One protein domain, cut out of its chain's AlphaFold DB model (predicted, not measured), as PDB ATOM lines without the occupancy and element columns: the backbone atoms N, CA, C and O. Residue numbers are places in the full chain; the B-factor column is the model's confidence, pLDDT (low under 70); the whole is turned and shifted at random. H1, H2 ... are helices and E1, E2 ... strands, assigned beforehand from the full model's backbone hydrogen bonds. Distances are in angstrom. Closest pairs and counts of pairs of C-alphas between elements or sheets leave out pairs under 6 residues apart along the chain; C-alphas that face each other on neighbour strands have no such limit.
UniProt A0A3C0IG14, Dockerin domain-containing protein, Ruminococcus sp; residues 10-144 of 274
ATOM      1  N   ILE A  10     186.460 216.621 287.242       77.56
ATOM      2  CA  ILE A  10     186.861 217.453 286.113       77.56
ATOM      3  C   ILE A  10     186.732 216.617 284.849       77.56
ATOM      4  O   ILE A  10     187.511 215.695 284.605       77.56
ATOM      5  N   MET A  11     185.725 216.942 284.044       84.69
ATOM      6  CA  MET A  11     185.440 216.234 282.800       84.69
ATOM      7  C   MET A  11     186.473 216.584 281.725       84.69
ATOM      8  O   MET A  11     186.802 217.750 281.517       84.69
ATOM      9  N   GLY A  12     186.941 215.566 281.006       87.44
ATOM     10  CA  GLY A  12     187.767 215.726 279.819       87.44
ATOM     11  C   GLY A  12     186.927 215.988 278.567       87.44
ATOM     12  O   GLY A  12     185.903 215.342 278.328       87.44
ATOM     13  N   ASP A  13     187.399 216.896 277.720       88.06
ATOM     14  CA  ASP A  13     186.864 217.118 276.384       88.06
ATOM     15  C   ASP A  13     187.292 215.979 275.451       88.06
ATOM     16  O   ASP A  13     188.478 215.810 275.146       88.06
ATOM     17  N   ILE A  14     186.320 215.223 274.940       90.06
ATOM     18  CA  ILE A  14     186.572 214.138 273.988       90.06
ATOM     19  C   ILE A  14     186.542 214.675 272.554       90.06
ATOM     20  O   ILE A  14     185.527 215.189 272.078       90.06
ATOM     21  N   LYS A  15     187.644 214.486 271.823       89.56
ATOM     22  CA  LYS A  15     187.755 214.777 270.387       89.56
ATOM     23  C   LYS A  15     188.029 213.497 269.615       89.56
ATOM     24  O   LYS A  15     189.007 212.804 269.878       89.56
ATOM     25  N   LYS A  16     187.179 213.206 268.632       86.38
ATOM     26  CA  LYS A  16     187.330 212.049 267.741       86.38
ATOM     27  C   LYS A  16     187.857 212.522 266.385       86.38
ATOM     28  O   LYS A  16     187.259 213.411 265.783       86.38
ATOM     29  N   ASP A  17     188.958 211.933 265.931       79.06
ATOM     30  CA  ASP A  17     189.532 212.137 264.597       79.06
ATOM     31  C   ASP A  17     189.783 210.766 263.954       79.06
ATOM     32  O   ASP A  17     190.724 210.050 264.303       79.06
ATOM     33  N   GLY A  18     188.867 210.344 263.081       78.00
ATOM     34  CA  GLY A  18     188.845 208.974 262.568       78.00
ATOM     35  C   GLY A  18     188.713 207.945 263.697       78.00
ATOM     36  O   GLY A  18     187.757 207.986 264.470       78.00
ATOM     37  N   SER A  19     189.671 207.020 263.784       75.00
ATOM     38  CA  SER A  19     189.751 206.004 264.845       75.00
ATOM     39  C   SER A  19     190.460 206.489 266.114       75.00
ATOM     40  O   SER A  19     190.522 205.750 267.093       75.00
ATOM     41  N   THR A  20     191.031 207.696 266.110       80.31
ATOM     42  CA  THR A  20     191.748 208.245 267.262       80.31
ATOM     43  C   THR A  20     190.785 209.009 268.161       80.31
ATOM     44  O   THR A  20     190.120 209.951 267.725       80.31
ATOM     45  N   VAL A  21     190.741 208.633 269.438       91.88
ATOM     46  CA  VAL A  21     189.964 209.325 270.468       91.88
ATOM     47  C   VAL A  21     190.934 210.047 271.395       91.88
ATOM     48  O   VAL A  21     191.707 209.411 272.104       91.88
ATOM     49  N   LYS A  22     190.912 211.378 271.377       93.75
ATOM     50  CA  LYS A  22     191.689 212.231 272.280       93.75
ATOM     51  C   LYS A  22     190.817 212.695 273.434       93.75
ATOM     52  O   LYS A  22     189.667 213.071 273.213       93.75
ATOM     53  N   VAL A  23     191.391 212.725 274.625       93.06
ATOM     54  CA  VAL A  23     190.787 213.265 275.841       93.06
ATOM     55  C   VAL A  23     191.659 214.421 276.310       93.06
ATOM     56  O   VAL A  23     192.866 214.247 276.471       93.06
ATOM     57  N   ILE A  24     191.065 215.600 276.478       93.31
ATOM     58  CA  ILE A  24     191.777 216.825 276.855       93.31
ATOM     59  C   ILE A  24     191.199 217.353 278.165       93.31
ATOM     60  O   ILE A  24     190.010 217.639 278.242       93.31
ATOM     61  N   PHE A  25     192.045 217.531 279.171       88.75
ATOM     62  CA  PHE A  25     191.680 218.063 280.479       88.75
ATOM     63  C   PHE A  25     192.128 219.526 280.624       88.75
ATOM     64  O   PHE A  25     193.080 219.981 279.984       88.75
ATOM     65  N   ASP A  26     191.451 220.295 281.474       86.69
ATOM     66  CA  ASP A  26     191.817 221.691 281.761       86.69
ATOM     67  C   ASP A  26     193.017 221.811 282.732       86.69
ATOM     68  O   ASP A  26     193.751 222.812 282.731       86.69
ATOM     69  N   ARG A  27     193.299 220.740 283.477       86.06
ATOM     70  CA  ARG A  27     194.424 220.556 284.404       86.06
ATOM     71  C   ARG A  27     195.291 219.353 284.024       86.06
ATOM     72  O   ARG A  27     194.983 218.617 283.094       86.06
ATOM     73  N   SER A  28     196.399 219.185 284.741       89.06
ATOM     74  CA  SER A  28     197.220 217.972 284.665       89.06
ATOM     75  C   SER A  28     196.426 216.752 285.133       89.06
ATOM     76  O   SER A  28     195.705 216.859 286.131       89.06
ATOM     77  N   MET A  29     196.615 215.615 284.459       89.88
ATOM     78  CA  MET A  29     195.910 214.361 284.756       89.88
ATOM     79  C   MET A  29     196.139 213.859 286.187       89.88
ATOM     80  O   MET A  29     195.231 213.312 286.798       89.88
ATOM     81  N   GLY A  30     197.314 214.098 286.769       90.38
ATOM     82  CA  GLY A  30     197.640 213.554 288.084       90.38
ATOM     83  C   GLY A  30     197.834 212.042 288.017       90.38
ATOM     84  O   GLY A  30     198.331 211.532 287.018       90.38
ATOM     85  N   LYS A  31     197.486 211.332 289.093       89.00
ATOM     86  CA  LYS A  31     197.805 209.906 289.245       89.00
ATOM     87  C   LYS A  31     196.852 208.959 288.535       89.00
ATOM     88  O   LYS A  31     197.217 207.811 288.335       89.00
ATOM     89  N   GLU A  32     195.658 209.397 288.166       89.94
ATOM     90  CA  GLU A  32     194.667 208.508 287.567       89.94
ATOM     91  C   GLU A  32     193.712 209.243 286.635       89.94
ATOM     92  O   GLU A  32     193.487 210.448 286.757       89.94
ATOM     93  N   VAL A  33     193.147 208.485 285.702       92.50
ATOM     94  CA  VAL A  33     192.090 208.917 284.792       92.50
ATOM     95  C   VAL A  33     190.968 207.898 284.873       92.50
ATOM     96  O   VAL A  33     191.212 206.697 284.771       92.50
ATOM     97  N   HIS A  34     189.737 208.373 285.013       91.38
ATOM     98  CA  HIS A  34     188.550 207.529 285.005       91.38
ATOM     99  C   HIS A  34     187.893 207.585 283.630       91.38
ATOM    100  O   HIS A  34     187.766 208.656 283.024       91.38
ATOM    101  N   LEU A  35     187.521 206.421 283.108       93.00
ATOM    102  CA  LEU A  35     186.980 206.235 281.769       93.00
ATOM    103  C   LEU A  35     185.586 205.627 281.872       93.00
ATOM    104  O   LEU A  35     185.439 204.482 282.283       93.00
ATOM    105  N   ILE A  36     184.573 206.338 281.391       89.25
ATOM    106  CA  ILE A  36     183.246 205.754 281.206       89.25
ATOM    107  C   ILE A  36     183.252 205.025 279.864       89.25
ATOM    108  O   ILE A  36     183.095 205.644 278.801       89.25
ATOM    109  N   VAL A  37     183.502 203.718 279.925       90.88
ATOM    110  CA  VAL A  37     183.554 202.830 278.763       90.88
ATOM    111  C   VAL A  37     182.176 202.222 278.558       90.88
ATOM    112  O   VAL A  37     181.582 201.687 279.487       90.88
ATOM    113  N   ASP A  38     181.680 202.294 277.330       91.00
ATOM    114  CA  ASP A  38     180.453 201.638 276.904       91.00
ATOM    115  C   ASP A  38     180.790 200.470 275.978       91.00
ATOM    116  O   ASP A  38     181.474 200.652 274.963       91.00
ATOM    117  N   LEU A  39     180.346 199.273 276.356       93.06
ATOM    118  CA  LEU A  39     180.460 198.065 275.552       93.06
ATOM    119  C   LEU A  39     179.085 197.708 275.000       93.06
ATOM    120  O   LEU A  39     178.126 197.589 275.759       93.06
ATOM    121  N   ASP A  40     179.010 197.480 273.689       95.50
ATOM    122  CA  ASP A  40     177.820 196.898 273.070       95.50
ATOM    123  C   ASP A  40     177.427 195.592 273.777       95.50
ATOM    124  O   ASP A  40     178.291 194.784 274.130       95.50
ATOM    125  N   ASP A  41     176.123 195.356 273.925       93.44
ATOM    126  CA  ASP A  41     175.584 194.163 274.582       93.44
ATOM    127  C   ASP A  41     176.076 192.848 273.951       93.44
ATOM    128  O   ASP A  41     175.970 191.797 274.585       93.44
ATOM    129  N   SER A  42     176.586 192.844 272.714       93.94
ATOM    130  CA  SER A  42     177.180 191.646 272.110       93.94
ATOM    131  C   SER A  42     178.552 191.285 272.684       93.94
ATOM    132  O   SER A  42     178.952 190.128 272.572       93.94
ATOM    133  N   LEU A  43     179.278 192.238 273.273       93.88
ATOM    134  CA  LEU A  43     180.627 192.015 273.783       93.88
ATOM    135  C   LEU A  43     180.617 191.297 275.138       93.88
ATOM    136  O   LEU A  43     179.760 191.527 275.992       93.88
ATOM    137  N   GLY A  44     181.604 190.421 275.327       92.50
ATOM    138  CA  GLY A  44     181.943 189.816 276.615       92.50
ATOM    139  C   GLY A  44     183.135 190.495 277.285       92.50
ATOM    140  O   GLY A  44     183.229 190.500 278.513       92.50
ATOM    141  N   TYR A  45     184.046 191.067 276.492       95.50
ATOM    142  CA  TYR A  45     185.223 191.768 276.991       95.50
ATOM    143  C   TYR A  45     185.872 192.660 275.923       95.50
ATOM    144  O   TYR A  45     185.883 192.346 274.732       95.50
ATOM    145  N   ALA A  46     186.476 193.763 276.366       95.25
ATOM    146  CA  ALA A  46     187.348 194.604 275.559       95.25
ATOM    147  C   ALA A  46     188.518 195.160 276.380       95.25
ATOM    148  O   ALA A  46     188.446 195.304 277.601       95.25
ATOM    149  N   ASN A  47     189.606 195.493 275.689       93.88
ATOM    150  CA  ASN A  47     190.749 196.174 276.280       93.88
ATOM    151  C   ASN A  47     191.401 197.152 275.306       93.88
ATOM    152  O   ASN A  47     191.169 197.139 274.090       93.88
ATOM    153  N   GLY A  48     192.299 197.954 275.855       94.50
ATOM    154  CA  GLY A  48     193.200 198.786 275.086       94.50
ATOM    155  C   GLY A  48     194.073 199.622 276.000       94.50
ATOM    156  O   GLY A  48     194.505 199.132 277.046       94.50
ATOM    157  N   CYS A  49     194.350 200.867 275.617       94.19
ATOM    158  CA  CYS A  49     195.153 201.748 276.452       94.19
ATOM    159  C   CYS A  49     194.664 203.193 276.533       94.19
ATOM    160  O   CYS A  49     193.998 203.713 275.633       94.19
ATOM    161  N   VAL A  50     195.062 203.829 277.632       96.44
ATOM    162  CA  VAL A  50     195.264 205.270 277.740       96.44
ATOM    163  C   VAL A  50     196.714 205.542 277.356       96.44
ATOM    164  O   VAL A  50     197.642 205.095 278.026       96.44
ATOM    165  N   GLY A  51     196.915 206.225 276.238       95.62
ATOM    166  CA  GLY A  51     198.223 206.545 275.691       95.62
ATOM    167  C   GLY A  51     198.567 208.019 275.848       95.62
ATOM    168  O   GLY A  51     197.758 208.881 275.506       95.62
ATOM    169  N   VAL A  52     199.769 208.319 276.329       95.94
ATOM    170  CA  VAL A  52     200.228 209.692 276.572       95.94
ATOM    171  C   VAL A  52     201.549 209.920 275.846       95.94
ATOM    172  O   VAL A  52     202.481 209.118 275.936       95.94
ATOM    173  N   SER A  53     201.628 211.021 275.098       93.44
ATOM    174  CA  SER A  53     202.879 211.485 274.493       93.44
ATOM    175  C   SER A  53     203.576 212.439 275.451       93.44
ATOM    176  O   SER A  53     202.981 213.443 275.827       93.44
ATOM    177  N   VAL A  54     204.825 212.154 275.814       94.31
ATOM    178  CA  VAL A  54     205.590 212.970 276.772       94.31
ATOM    179  C   VAL A  54     206.995 213.258 276.269       94.31
ATOM    180  O   VAL A  54     207.590 212.449 275.554       94.31
ATOM    181  N   LYS A  55     207.557 214.394 276.686       90.25
ATOM    182  CA  LYS A  55     208.952 214.757 276.414       90.25
ATOM    183  C   LYS A  55     209.771 214.744 277.697       90.25
ATOM    184  O   LYS A  55     209.575 215.595 278.559       90.25
ATOM    185  N   VAL A  56     210.733 213.828 277.788       89.12
ATOM    186  CA  VAL A  56     211.659 213.713 278.928       89.12
ATOM    187  C   VAL A  56     213.087 213.850 278.419       89.12
ATOM    188  O   VAL A  56     213.478 213.175 277.468       89.12
ATOM    189  N   ASP A  57     213.851 214.771 279.011       88.50
ATOM    190  CA  ASP A  57     215.252 215.047 278.654       88.50
ATOM    191  C   ASP A  57     215.479 215.294 277.147       88.50
ATOM    192  O   ASP A  57     216.496 214.926 276.563       88.50
ATOM    193  N   GLY A  58     214.503 215.936 276.493       86.75
ATOM    194  CA  GLY A  58     214.548 216.259 275.063       86.75
ATOM    195  C   GLY A  58     214.174 215.109 274.122       86.75
ATOM    196  O   GLY A  58     214.189 215.310 272.908       86.75
ATOM    197  N   VAL A  59     213.799 213.943 274.654       88.31
ATOM    198  CA  VAL A  59     213.358 212.771 273.887       88.31
ATOM    199  C   VAL A  59     211.842 212.609 274.007       88.31
ATOM    200  O   VAL A  59     211.278 212.749 275.089       88.31
ATOM    201  N   ASP A  60     211.189 212.336 272.877       88.69
ATOM    202  CA  ASP A  60     209.745 212.122 272.775       88.69
ATOM    203  C   ASP A  60     209.395 210.634 272.965       88.69
ATOM    204  O   ASP A  60     209.889 209.766 272.233       88.69
ATOM    205  N   TYR A  61     208.506 210.349 273.914       92.00
ATOM    206  CA  TYR A  61     208.046 209.007 274.269       92.00
ATOM    207  C   TYR A  61     206.531 208.876 274.134       92.00
ATOM    208  O   TYR A  61     205.788 209.849 274.273       92.00
ATOM    209  N   TRP A  62     206.096 207.641 273.925       92.62
ATOM    210  CA  TRP A  62     204.716 207.200 274.046       92.62
ATOM    211  C   TRP A  62     204.621 206.183 275.174       92.62
ATOM    212  O   TRP A  62     205.175 205.086 275.062       92.62
ATOM    213  N   VAL A  63     203.918 206.542 276.244       94.62
ATOM    214  CA  VAL A  63     203.598 205.640 277.354       94.62
ATOM    215  C   VAL A  63     202.154 205.170 277.225       94.62
ATOM    216  O   VAL A  63     201.276 205.938 276.843       94.62
ATOM    217  N   SER A  64     201.913 203.886 277.481       93.44
ATOM    218  CA  SER A  64     200.588 203.264 277.444       93.44
ATOM    219  C   SER A  64     200.248 202.658 278.798       93.44
ATOM    220  O   SER A  64     201.054 201.910 279.347       93.44
ATOM    221  N   TYR A  65     199.035 202.919 279.270       94.06
ATOM    222  CA  TYR A  65     198.436 202.337 280.471       94.06
ATOM    223  C   TYR A  65     197.236 201.501 280.049       94.06
ATOM    224  O   TYR A  65     196.392 201.986 279.294       94.06
ATOM    225  N   LYS A  66     197.178 200.234 280.457       92.44
ATOM    226  CA  LYS A  66     196.139 199.312 279.979       92.44
ATOM    227  C   LYS A  66     194.811 199.587 280.690       92.44
ATOM    228  O   LYS A  66     194.799 199.813 281.894       92.44
ATOM    229  N   TRP A  67     193.708 199.513 279.951       94.62
ATOM    230  CA  TRP A  67     192.355 199.429 280.508       94.62
ATOM    231  C   TRP A  67     191.683 198.142 280.025       94.62
ATOM    232  O   TRP A  67     192.003 197.635 278.944       94.62
ATOM    233  N   GLU A  68     190.762 197.612 280.826       93.19
ATOM    234  CA  GLU A  68     190.012 196.387 280.542       93.19
ATOM    235  C   GLU A  68     188.577 196.543 281.048       93.19
ATOM    236  O   GLU A  68     188.360 197.140 282.100       93.19
ATOM    237  N   ALA A  69     187.606 196.004 280.314       90.31
ATOM    238  CA  ALA A  69     186.199 196.016 280.703       90.31
ATOM    239  C   ALA A  69     185.487 194.760 280.183       90.31
ATOM    240  O   ALA A  69     185.763 194.300 279.076       90.31
ATOM    241  N   SER A  70     184.556 194.213 280.968       92.19
ATOM    242  CA  SER A  70     183.672 193.096 280.575       92.19
ATOM    243  C   SER A  70     182.200 193.499 280.425       92.19
ATOM    244  O   SER A  70     181.350 192.682 280.082       92.19
ATOM    245  N   LYS A  71     181.897 194.768 280.698       89.50
ATOM    246  CA  LYS A  71     180.597 195.432 280.549       89.50
ATOM    247  C   LYS A  71     180.833 196.945 280.471       89.50
ATOM    248  O   LYS A  71     181.949 197.387 280.745       89.50
ATOM    249  N   SER A  72     179.804 197.724 280.146       87.38
ATOM    250  CA  SER A  72     179.866 199.179 280.322       87.38
ATOM    251  C   SER A  72     180.107 199.513 281.797       87.38
ATOM    252  O   SER A  72     179.381 199.017 282.663       87.38
ATOM    253  N   ASP A  73     181.147 200.293 282.086       85.88
ATOM    254  CA  ASP A  73     181.570 200.588 283.458       85.88
ATOM    255  C   ASP A  73     182.427 201.860 283.545       85.88
ATOM    256  O   ASP A  73     182.893 202.399 282.532       85.88
ATOM    257  N   ASP A  74     182.642 202.309 284.778       86.81
ATOM    258  CA  ASP A  74     183.636 203.316 285.130       86.81
ATOM    259  C   ASP A  74     184.988 202.644 285.408       86.81
ATOM    260  O   ASP A  74     185.182 201.954 286.411       86.81
ATOM    261  N   VAL A  75     185.922 202.798 284.471       89.12
ATOM    262  CA  VAL A  75     187.235 202.157 284.509       89.12
ATOM    263  C   VAL A  75     188.283 203.157 284.979       89.12
ATOM    264  O   VAL A  75     188.677 204.061 284.238       89.12
ATOM    265  N   THR A  76     188.797 202.954 286.190       92.06
ATOM    266  CA  THR A  76     189.932 203.716 286.721       92.06
ATOM    267  C   THR A  76     191.250 203.212 286.139       92.06
ATOM    268  O   THR A  76     191.573 202.025 286.210       92.06
ATOM    269  N   VAL A  77     192.048 204.125 285.589       94.06
ATOM    270  CA  VAL A  77     193.380 203.843 285.047       94.06
ATOM    271  C   VAL A  77     194.416 204.644 285.827       94.06
ATOM    272  O   VAL A  77     194.481 205.866 285.695       94.06
ATOM    273  N   SER A  78     195.257 203.956 286.605       92.75
ATOM    274  CA  SER A  78     196.421 204.581 287.244       92.75
ATOM    275  C   SER A  78     197.473 204.954 286.194       92.75
ATOM    276  O   SER A  78     197.762 204.193 285.267       92.75
ATOM    277  N   LEU A  79     198.055 206.136 286.350       91.88
ATOM    278  CA  LEU A  79     199.165 206.664 285.566       91.88
ATOM    279  C   LEU A  79     200.510 206.503 286.293       91.88
ATOM    280  O   LEU A  79     201.508 207.116 285.898       91.88
ATOM    281  N   ASP A  80     200.554 205.717 287.370       89.25
ATOM    282  CA  ASP A  80     201.786 205.414 288.097       89.25
ATOM    283  C   ASP A  80     202.711 204.507 287.281       89.25
ATOM    284  O   ASP A  80     202.284 203.771 286.387       89.25
ATOM    285  N   ALA A  81     204.007 204.567 287.592       81.94
ATOM    286  CA  ALA A  81     205.044 203.828 286.874       81.94
ATOM    287  C   ALA A  81     204.787 202.311 286.855       81.94
ATOM    288  O   ALA A  81     205.016 201.666 285.834       81.94
ATOM    289  N   ASP A  82     204.242 201.770 287.945       85.50
ATOM    290  CA  ASP A  82     203.948 200.340 288.090       85.50
ATOM    291  C   ASP A  82     202.779 199.880 287.208       85.50
ATOM    292  O   ASP A  82     202.679 198.701 286.871       85.50
ATOM    293  N   ASN A  83     201.914 200.810 286.785       87.75
ATOM    294  CA  ASN A  83     200.794 200.524 285.888       87.75
ATOM    295  C   ASN A  83     201.132 200.767 284.405       87.75
ATOM    296  O   ASN A  83     200.272 200.657 283.522       87.75
ATOM    297  N   VAL A  84     202.386 201.108 284.098       88.50
ATOM    298  CA  VAL A  84     202.837 201.277 282.719       88.50
ATOM    299  C   VAL A  84     202.830 199.925 282.011       88.50
ATOM    300  O   VAL A  84     203.603 199.022 282.319       88.50
ATOM    301  N   TYR A  85     201.988 199.803 280.988       89.75
ATOM    302  CA  TYR A  85     201.936 198.613 280.145       89.75
ATOM    303  C   TYR A  85     203.125 198.552 279.180       89.75
ATOM    304  O   TYR A  85     203.719 197.497 278.967       89.75
ATOM    305  N   ASN A  86     203.449 199.683 278.546       89.94
ATOM    306  CA  ASN A  86     204.555 199.778 277.597       89.94
ATOM    307  C   ASN A  86     205.003 201.233 277.424       89.94
ATOM    308  O   ASN A  86     204.180 202.151 277.428       89.94
ATOM    309  N   VAL A  87     206.296 201.428 277.172       89.44
ATOM    310  CA  VAL A  87     206.874 202.705 276.750       89.44
ATOM    311  C   VAL A  87     207.636 202.498 275.454       89.44
ATOM    312  O   VAL A  87     208.522 201.646 275.366       89.44
ATOM    313  N   THR A  88     207.343 203.326 274.459       86.31
ATOM    314  CA  THR A  88     208.051 203.334 273.174       86.31
ATOM    315  C   THR A  88     208.625 204.709 272.879       86.31
ATOM    316  O   THR A  88     208.120 205.728 273.349       86.31
ATOM    317  N   PHE A  89     209.697 204.751 272.094       82.56
ATOM    318  CA  PHE A  89     210.175 206.012 271.540       82.56
ATOM    319  C   PHE A  89     209.258 206.439 270.389       82.56
ATOM    320  O   PHE A  89     208.990 205.642 269.488       82.56
ATOM    321  N   ASN A  90     208.839 207.709 270.357       72.44
ATOM    322  CA  ASN A  90     207.939 208.223 269.308       72.44
ATOM    323  C   ASN A  90     208.544 208.160 267.895       72.44
ATOM    324  O   ASN A  90     207.826 208.211 266.901       72.44
ATOM    325  N   ASN A  91     209.867 208.022 267.790       70.44
ATOM    326  CA  ASN A  91     210.580 207.825 266.527       70.44
ATOM    327  C   ASN A  91     210.581 206.357 266.034       70.44
ATOM    328  O   ASN A  91     211.189 206.071 265.002       70.44
ATOM    329  N   GLY A  92     209.958 205.426 266.767       62.47
ATOM    330  CA  GLY A  92     209.894 204.002 266.430       62.47
ATOM    331  C   GLY A  92     211.160 203.198 266.751       62.47
ATOM    332  O   GLY A  92     211.276 202.059 266.302       62.47
ATOM    333  N   SER A  93     212.115 203.746 267.515       67.88
ATOM    334  CA  SER A  93     213.419 203.106 267.763       67.88
ATOM    335  C   SER A  93     213.408 201.957 268.780       67.88
ATOM    336  O   SER A  93     214.466 201.399 269.063       67.88
ATOM    337  N   GLY A  94     212.247 201.594 269.333       77.38
ATOM    338  CA  GLY A  94     212.087 200.456 270.243       77.38
ATOM    339  C   GLY A  94     211.321 200.788 271.523       77.38
ATOM    340  O   GLY A  94     210.635 201.807 271.611       77.38
ATOM    341  N   THR A  95     211.438 199.900 272.509       83.44
ATOM    342  CA  THR A  95     210.792 200.001 273.827       83.44
ATOM    343  C   THR A  95     211.787 200.431 274.904       83.44
ATOM    344  O   THR A  95     212.940 199.994 274.871       83.44
ATOM    345  N   VAL A  96     211.338 201.197 275.895       80.94
ATOM    346  CA  VAL A  96     212.114 201.504 277.108       80.94
ATOM    347  C   VAL A  96     211.869 200.410 278.148       80.94
ATOM    348  O   VAL A  96     210.734 199.984 278.334       80.94
ATOM    349  N   LYS A  97     212.934 199.927 278.798       84.94
ATOM    350  CA  LYS A  97     212.870 198.891 279.852       84.94
ATOM    351  C   LYS A  97     213.506 199.319 281.173       84.94
ATOM    352  O   LYS A  97     213.437 198.580 282.145       84.94
ATOM    353  N   ASP A  98     214.182 200.462 281.175       87.44
ATOM    354  CA  ASP A  98     214.840 201.000 282.358       87.44
ATOM    355  C   ASP A  98     213.790 201.568 283.320       87.44
ATOM    356  O   ASP A  98     212.988 202.414 282.922       87.44
ATOM    357  N   ALA A  99     213.770 201.073 284.558       83.31
ATOM    358  CA  ALA A  99     212.729 201.397 285.531       83.31
ATOM    359  C   ALA A  99     212.761 202.876 285.949       83.31
ATOM    360  O   ALA A  99     211.715 203.521 285.982       83.31
ATOM    361  N   ASP A 100     213.951 203.443 286.171       89.06
ATOM    362  CA  ASP A 100     214.108 204.856 286.540       89.06
ATOM    363  C   ASP A 100     213.633 205.780 285.411       89.06
ATOM    364  O   ASP A 100     213.003 206.818 285.639       89.06
ATOM    365  N   GLN A 101     213.920 205.404 284.165       88.75
ATOM    366  CA  GLN A 101     213.445 206.122 282.992       88.75
ATOM    367  C   GLN A 101     211.926 206.007 282.833       88.75
ATOM    368  O   GLN A 101     211.279 207.015 282.545       88.75
ATOM    369  N   ILE A 102     211.345 204.820 283.041       87.38
ATOM    370  CA  ILE A 102     209.888 204.619 283.016       87.38
ATOM    371  C   ILE A 102     209.216 205.463 284.102       87.38
ATOM    372  O   ILE A 102     208.237 206.143 283.800       87.38
ATOM    373  N   ALA A 103     209.770 205.509 285.316       88.19
ATOM    374  CA  ALA A 103     209.246 206.331 286.403       88.19
ATOM    375  C   ALA A 103     209.224 207.824 286.039       88.19
ATOM    376  O   ALA A 103     208.191 208.478 286.167       88.19
ATOM    377  N   LYS A 104     210.315 208.355 285.470       91.56
ATOM    378  CA  LYS A 104     210.361 209.749 284.982       91.56
ATOM    379  C   LYS A 104     209.345 210.028 283.874       91.56
ATOM    380  O   LYS A 104     208.779 211.118 283.813       91.56
ATOM    381  N   ILE A 105     209.145 209.067 282.974       92.94
ATOM    382  CA  ILE A 105     208.181 209.162 281.871       92.94
ATOM    383  C   ILE A 105     206.750 209.148 282.411       92.94
ATOM    384  O   ILE A 105     205.949 209.977 281.983       92.94
ATOM    385  N   ALA A 106     206.448 208.280 283.376       91.94
ATOM    386  CA  ALA A 106     205.156 208.244 284.046       91.94
ATOM    387  C   ALA A 106     204.888 209.558 284.796       91.94
ATOM    388  O   ALA A 106     203.876 210.203 284.546       91.94
ATOM    389  N   GLU A 107     205.834 210.052 285.602       90.75
ATOM    390  CA  GLU A 107     205.712 211.356 286.275       90.75
ATOM    391  C   GLU A 107     205.517 212.530 285.301       90.75
ATOM    392  O   GLU A 107     204.860 213.522 285.634       90.75
ATOM    393  N   ALA A 108     206.120 212.466 284.111       92.88
ATOM    394  CA  ALA A 108     205.885 213.448 283.060       92.88
ATOM    395  C   ALA A 108     204.471 213.308 282.477       92.88
ATOM    396  O   ALA A 108     203.798 214.318 282.294       92.88
ATOM    397  N   ALA A 109     203.990 212.080 282.265       94.56
ATOM    398  CA  ALA A 109     202.647 211.807 281.757       94.56
ATOM    399  C   ALA A 109     201.559 212.323 282.698       94.56
ATOM    400  O   ALA A 109     200.609 212.949 282.241       94.56
ATOM    401  N   GLN A 110     201.742 212.173 284.012       91.88
ATOM    402  CA  GLN A 110     200.831 212.718 285.026       91.88
ATOM    403  C   GLN A 110     200.679 214.249 284.935       91.88
ATOM    404  O   GLN A 110     199.664 214.811 285.350       91.88
ATOM    405  N   LYS A 111     201.679 214.953 284.386       92.56
ATOM    406  CA  LYS A 111     201.667 216.416 284.209       92.56
ATOM    407  C   LYS A 111     201.040 216.848 282.884       92.56
ATOM    408  O   LYS A 111     200.721 218.031 282.734       92.56
ATOM    409  N   GLU A 112     200.851 215.922 281.949       94.56
ATOM    410  CA  GLU A 112     200.180 216.202 280.688       94.56
ATOM    411  C   GLU A 112     198.684 216.445 280.894       94.56
ATOM    412  O   GLU A 112     198.086 216.100 281.917       94.56
ATOM    413  N   LYS A 113     198.085 217.075 279.886       93.50
ATOM    414  CA  LYS A 113     196.651 217.391 279.841       93.50
ATOM    415  C   LYS A 113     195.914 216.664 278.725       93.50
ATOM    416  O   LYS A 113     194.709 216.834 278.582       93.50
ATOM    417  N   GLU A 114     196.632 215.915 277.897       93.94
ATOM    418  CA  GLU A 114     196.077 215.198 276.756       93.94
ATOM    419  C   GLU A 114     196.457 213.723 276.853       93.94
ATOM    420  O   GLU A 114     197.628 213.381 277.019       93.94
ATOM    421  N   ALA A 115     195.462 212.860 276.689       95.81
ATOM    422  CA  ALA A 115     195.642 211.428 276.526       95.81
ATOM    423  C   ALA A 115     194.866 210.928 275.306       95.81
ATOM    424  O   ALA A 115     193.968 211.595 274.784       95.81
ATOM    425  N   GLN A 116     195.206 209.732 274.845       95.69
ATOM    426  CA  GLN A 116     194.479 209.037 273.796       95.69
ATOM    427  C   GLN A 116     193.873 207.758 274.337       95.69
ATOM    428  O   GLN A 116     194.567 206.938 274.927       95.69
ATOM    429  N   PHE A 117     192.594 207.565 274.068       95.31
ATOM    430  CA  PHE A 117     191.918 206.306 274.301       95.31
ATOM    431  C   PHE A 117     192.018 205.444 273.041       95.31
ATOM    432  O   PHE A 117     191.651 205.872 271.943       95.31
ATOM    433  N   GLN A 118     192.531 204.229 273.202       93.56
ATOM    434  CA  GLN A 118     192.636 203.237 272.141       93.56
ATOM    435  C   GLN A 118     191.994 201.937 272.594       93.56
ATOM    436  O   GLN A 118     192.162 201.542 273.744       93.56
ATOM    437  N   VAL A 119     191.320 201.261 271.667       93.25
ATOM    438  CA  VAL A 119     190.844 199.886 271.828       93.25
ATOM    439  C   VAL A 119     191.761 198.988 271.007       93.25
ATOM    440  O   VAL A 119     191.985 199.249 269.823       93.25
ATOM    441  N   TRP A 120     192.311 197.947 271.623       92.44
ATOM    442  CA  TRP A 120     193.219 197.007 270.961       92.44
ATOM    443  C   TRP A 120     192.548 195.675 270.647       92.44
ATOM    444  O   TRP A 120     192.829 195.083 269.603       92.44
ATOM    445  N   TRP A 121     191.657 195.212 271.521       92.88
ATOM    446  CA  TRP A 121     190.984 193.930 271.367       92.88
ATOM    447  C   TRP A 121     189.574 193.952 271.950       92.88
ATOM    448  O   TRP A 121     189.326 194.621 272.949       92.88
ATOM    449  N   ALA A 122     188.679 193.180 271.337       94.81
ATOM    450  CA  ALA A 122     187.344 192.893 271.838       94.81
ATOM    451  C   ALA A 122     186.949 191.455 271.473       94.81
ATOM    452  O   ALA A 122     187.403 190.919 270.454       94.81
ATOM    453  N   ASN A 123     186.118 190.833 272.303       93.69
ATOM    454  CA  ASN A 123     185.492 189.548 272.023       93.69
ATOM    455  C   ASN A 123     184.012 189.531 272.430       93.69
ATOM    456  O   ASN A 123     183.559 190.347 273.239       93.69
ATOM    457  N   ASP A 124     183.263 188.612 271.831       94.75
ATOM    458  CA  ASP A 124     181.888 188.315 272.220       94.75
ATOM    459  C   ASP A 124     181.827 187.548 273.555       94.75
ATOM    460  O   ASP A 124     182.845 187.283 274.206       94.75
ATOM    461  N   LYS A 125     180.615 187.213 274.003       92.38
ATOM    462  CA  LYS A 125     180.395 186.500 275.272       92.38
ATOM    463  C   LYS A 125     180.944 185.072 275.262       92.38
ATOM    464  O   LYS A 125     181.183 184.497 276.323       92.38
ATOM    465  N   GLU A 126     181.141 184.510 274.081       94.00
ATOM    466  CA  GLU A 126     181.711 183.193 273.837       94.00
ATOM    467  C   GLU A 126     183.252 183.228 273.785       94.00
ATOM    468  O   GLU A 126     183.893 182.176 273.824       94.00
ATOM    469  N   GLY A 127     183.851 184.426 273.779       90.69
ATOM    470  CA  GLY A 127     185.292 184.657 273.774       90.69
ATOM    471  C   GLY A 127     185.906 184.762 272.375       90.69
ATOM    472  O   GLY A 127     187.130 184.894 272.261       90.69
ATOM    473  N   GLU A 128     185.090 184.744 271.322       93.69
ATOM    474  CA  GLU A 128     185.525 184.881 269.935       93.69
ATOM    475  C   GLU A 128     185.770 186.346 269.573       93.69
ATOM    476  O   GLU A 128     185.089 187.258 270.037       93.69
ATOM    477  N   LYS A 129     186.773 186.589 268.725       94.75
ATOM    478  CA  LYS A 129     187.153 187.948 268.321       94.75
ATOM    479  C   LYS A 129     185.966 188.697 267.708       94.75
ATOM    480  O   LYS A 129     185.405 188.240 266.714       94.75
ATOM    481  N   ASP A 130     185.723 189.912 268.190       94.50
ATOM    482  CA  ASP A 130     184.696 190.812 267.658       94.50
ATOM    483  C   ASP A 130     185.293 192.186 267.269       94.50
ATOM    484  O   ASP A 130     186.499 192.435 267.383       94.50
ATOM    485  N   ASP A 131     184.453 193.062 266.722       93.88
ATOM    486  CA  ASP A 131     184.795 194.406 266.265       93.88
ATOM    487  C   ASP A 131     185.081 195.341 267.451       93.88
ATOM    488  O   ASP A 131     184.233 195.575 268.312       93.88
ATOM    489  N   THR A 132     186.277 195.931 267.477       92.00
ATOM    490  CA  THR A 132     186.701 196.854 268.537       92.00
ATOM    491  C   THR A 132     185.932 198.172 268.542       92.00
ATOM    492  O   THR A 132     185.933 198.867 269.553       92.00
ATOM    493  N   THR A 133     185.245 198.524 267.451       92.62
ATOM    494  CA  THR A 133     184.411 199.736 267.382       92.62
ATOM    495  C   THR A 133     183.146 199.655 268.237       92.62
ATOM    496  O   THR A 133     182.528 200.688 268.493       92.62
ATOM    497  N   LYS A 134     182.795 198.455 268.719       92.62
ATOM    498  CA  LYS A 134     181.709 198.203 269.677       92.62
ATOM    499  C   LYS A 134     182.067 198.552 271.126       92.62
ATOM    500  O   LYS A 134     181.186 198.572 271.977       92.62
ATOM    501  N   ALA A 135     183.342 198.824 271.406       92.94
ATOM    502  CA  ALA A 135     183.792 199.392 272.669       92.94
ATOM    503  C   ALA A 135     184.080 200.880 272.457       92.94
ATOM    504  O   ALA A 135     184.935 201.250 271.646       92.94
ATOM    505  N   THR A 136     183.370 201.756 273.163       92.44
ATOM    506  CA  THR A 136     183.498 203.202 272.966       92.44
ATOM    507  C   THR A 136     183.710 203.946 274.272       92.44
ATOM    508  O   THR A 136     183.209 203.568 275.321       92.44
ATOM    509  N   LEU A 137     184.458 205.046 274.199       92.50
ATOM    510  CA  LEU A 137     184.559 205.988 275.305       92.50
ATOM    511  C   LEU A 137     183.396 206.983 275.234       92.50
ATOM    512  O   LEU A 137     183.243 207.693 274.227       92.50
ATOM    513  N   VAL A 138     182.607 207.040 276.306       90.00
ATOM    514  CA  VAL A 138     181.470 207.959 276.459       90.00
ATOM    515  C   VAL A 138     181.902 209.242 277.151       90.00
ATOM    516  O   VAL A 138     181.551 210.335 276.705       90.00
ATOM    517  N   ALA A 139     182.683 209.109 278.218       86.50
ATOM    518  CA  ALA A 139     183.215 210.214 278.995       86.50
ATOM    519  C   ALA A 139     184.554 209.813 279.618       86.50
ATOM    520  O   ALA A 139     184.855 208.632 279.760       86.50
ATOM    521  N   ALA A 140     185.348 210.803 279.998       90.25
ATOM    522  CA  ALA A 140     186.525 210.604 280.825       90.25
ATOM    523  C   ALA A 140     186.628 211.768 281.803       90.25
ATOM    524  O   ALA A 140     186.226 212.888 281.469       90.25
ATOM    525  N   TYR A 141     187.137 211.512 283.000       88.62
ATOM    526  CA  TYR A 141     187.224 212.521 284.043       88.62
ATOM    527  C   TYR A 141     188.407 212.283 284.977       88.62
ATOM    528  O   TYR A 141     188.988 211.198 285.021       88.62
ATOM    529  N   LEU A 142     188.763 213.335 285.707       87.62
ATOM    530  CA  LEU A 142     189.713 213.295 286.810       87.62
ATOM    531  C   LEU A 142     188.939 213.504 288.118       87.62
ATOM    532  O   LEU A 142     188.059 214.375 288.144       87.62
ATOM    533  N   PRO A 143     189.245 212.757 289.190       79.69
ATOM    534  CA  PRO A 143     188.669 213.024 290.501       79.69
ATOM    535  C   PRO A 143     189.122 214.403 290.997       79.69
ATOM    536  O   PRO A 143     190.232 214.854 290.690       79.69
ATOM    537  N   ASP A 144     188.276 215.093 291.766       69.69
ATOM    538  CA  ASP A 144     188.722 216.299 292.464       69.69
ATOM    539  C   ASP A 144     189.768 215.942 293.536       69.69
ATOM    540  O   ASP A 144     189.740 214.857 294.122       69.69
TER     541      ASP A 144
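Overview. This is residues 10 to 144 of the 274 residues of the protein "Dockerin domain-containing protein" of Ruminococcus sp (UniProt A0A3C0IG14). A large, strongly twisted sheet of six strands and a smaller sheet of three lie partly face to face as a sandwich, their strands at 40 degrees to each other, and one helix, H1, packs on E4, E5 and E7 of the large sheet. The large sheet runs E1, E2, E8, E4, E5, E7 and the small one E6, E3, E9, both all antiparallel. The printed part has 135 residues, mostly strand by class, in the chain order E1 to E7, H1, E8, E9. It is compact, with a radius of gyration of the C-alphas of 14.9 A and spans of 45 by 33 by 27 A.

Arrangement. In the large sheet, E4, residues 43 to 56, and E5, residues 59 to 69, form a hairpin at 160 degrees, with N 50 and O 65 at 2.8 A. E7, residues 84 to 89, is the edge strand beside E5, with N 62 and O 88 at 2.8 A. On the other side of E4 is E8, residues 114 to 124, with N 51 and O 116 at 2.8 A. E2, residues 20 to 24, neighbours E8, with N 23 and O 115 at 2.8 A, and forms a hairpin with the edge strand E1, residues 13 to 17, with N 15 and O 22 at 2.8 A. In the small sheet, also strongly twisted, E3, residues 32 to 39, has E6, residues 73 to 78, as one neighbour, with N 35 and O 75 at 2.9 A, and E9, residues 135 to 143, as the other, with N 36 and O 139 at 2.8 A. Between the sheets, the closest C-alphas of E5 and E6 are those of Trp 67 and Val 77, 6.4 A apart. H1, residues 99 to 109, is on one face of the large sheet, two layers; its closest C-alphas to E4 are Ala 109 and Val 54, 5.9 A. Every O i to N i+4 pair in H1 is within hydrogen-bond range. H1 and E3 are apart.

Along the chain. E4, the longest strand, runs 38.2 A from C-alpha 43 at (180.627, 192.015, 273.783) to C-alpha 56 at (211.659, 213.713, 278.928). E5 measures 32.6 A, E8 30.7 A, E9 23.0 A, E3 21.3 A, E6 15.8 A, H1 15.0 A, E7 14.2 A, E1 13.1 A and E2 12.9 A. E9 bends by 57 degrees at residue 138 and ends at C-alpha 143, (188.669, 213.024, 290.501).

Size, cuts and confidence. The two C-alphas farthest apart, those of Gly 58 and Glu 126, are 46.6 A apart. The printed part has no cut and no long link. Mean pLDDT of the printed part is 89.5; residues 92 to 93 and residue 144 are under 70.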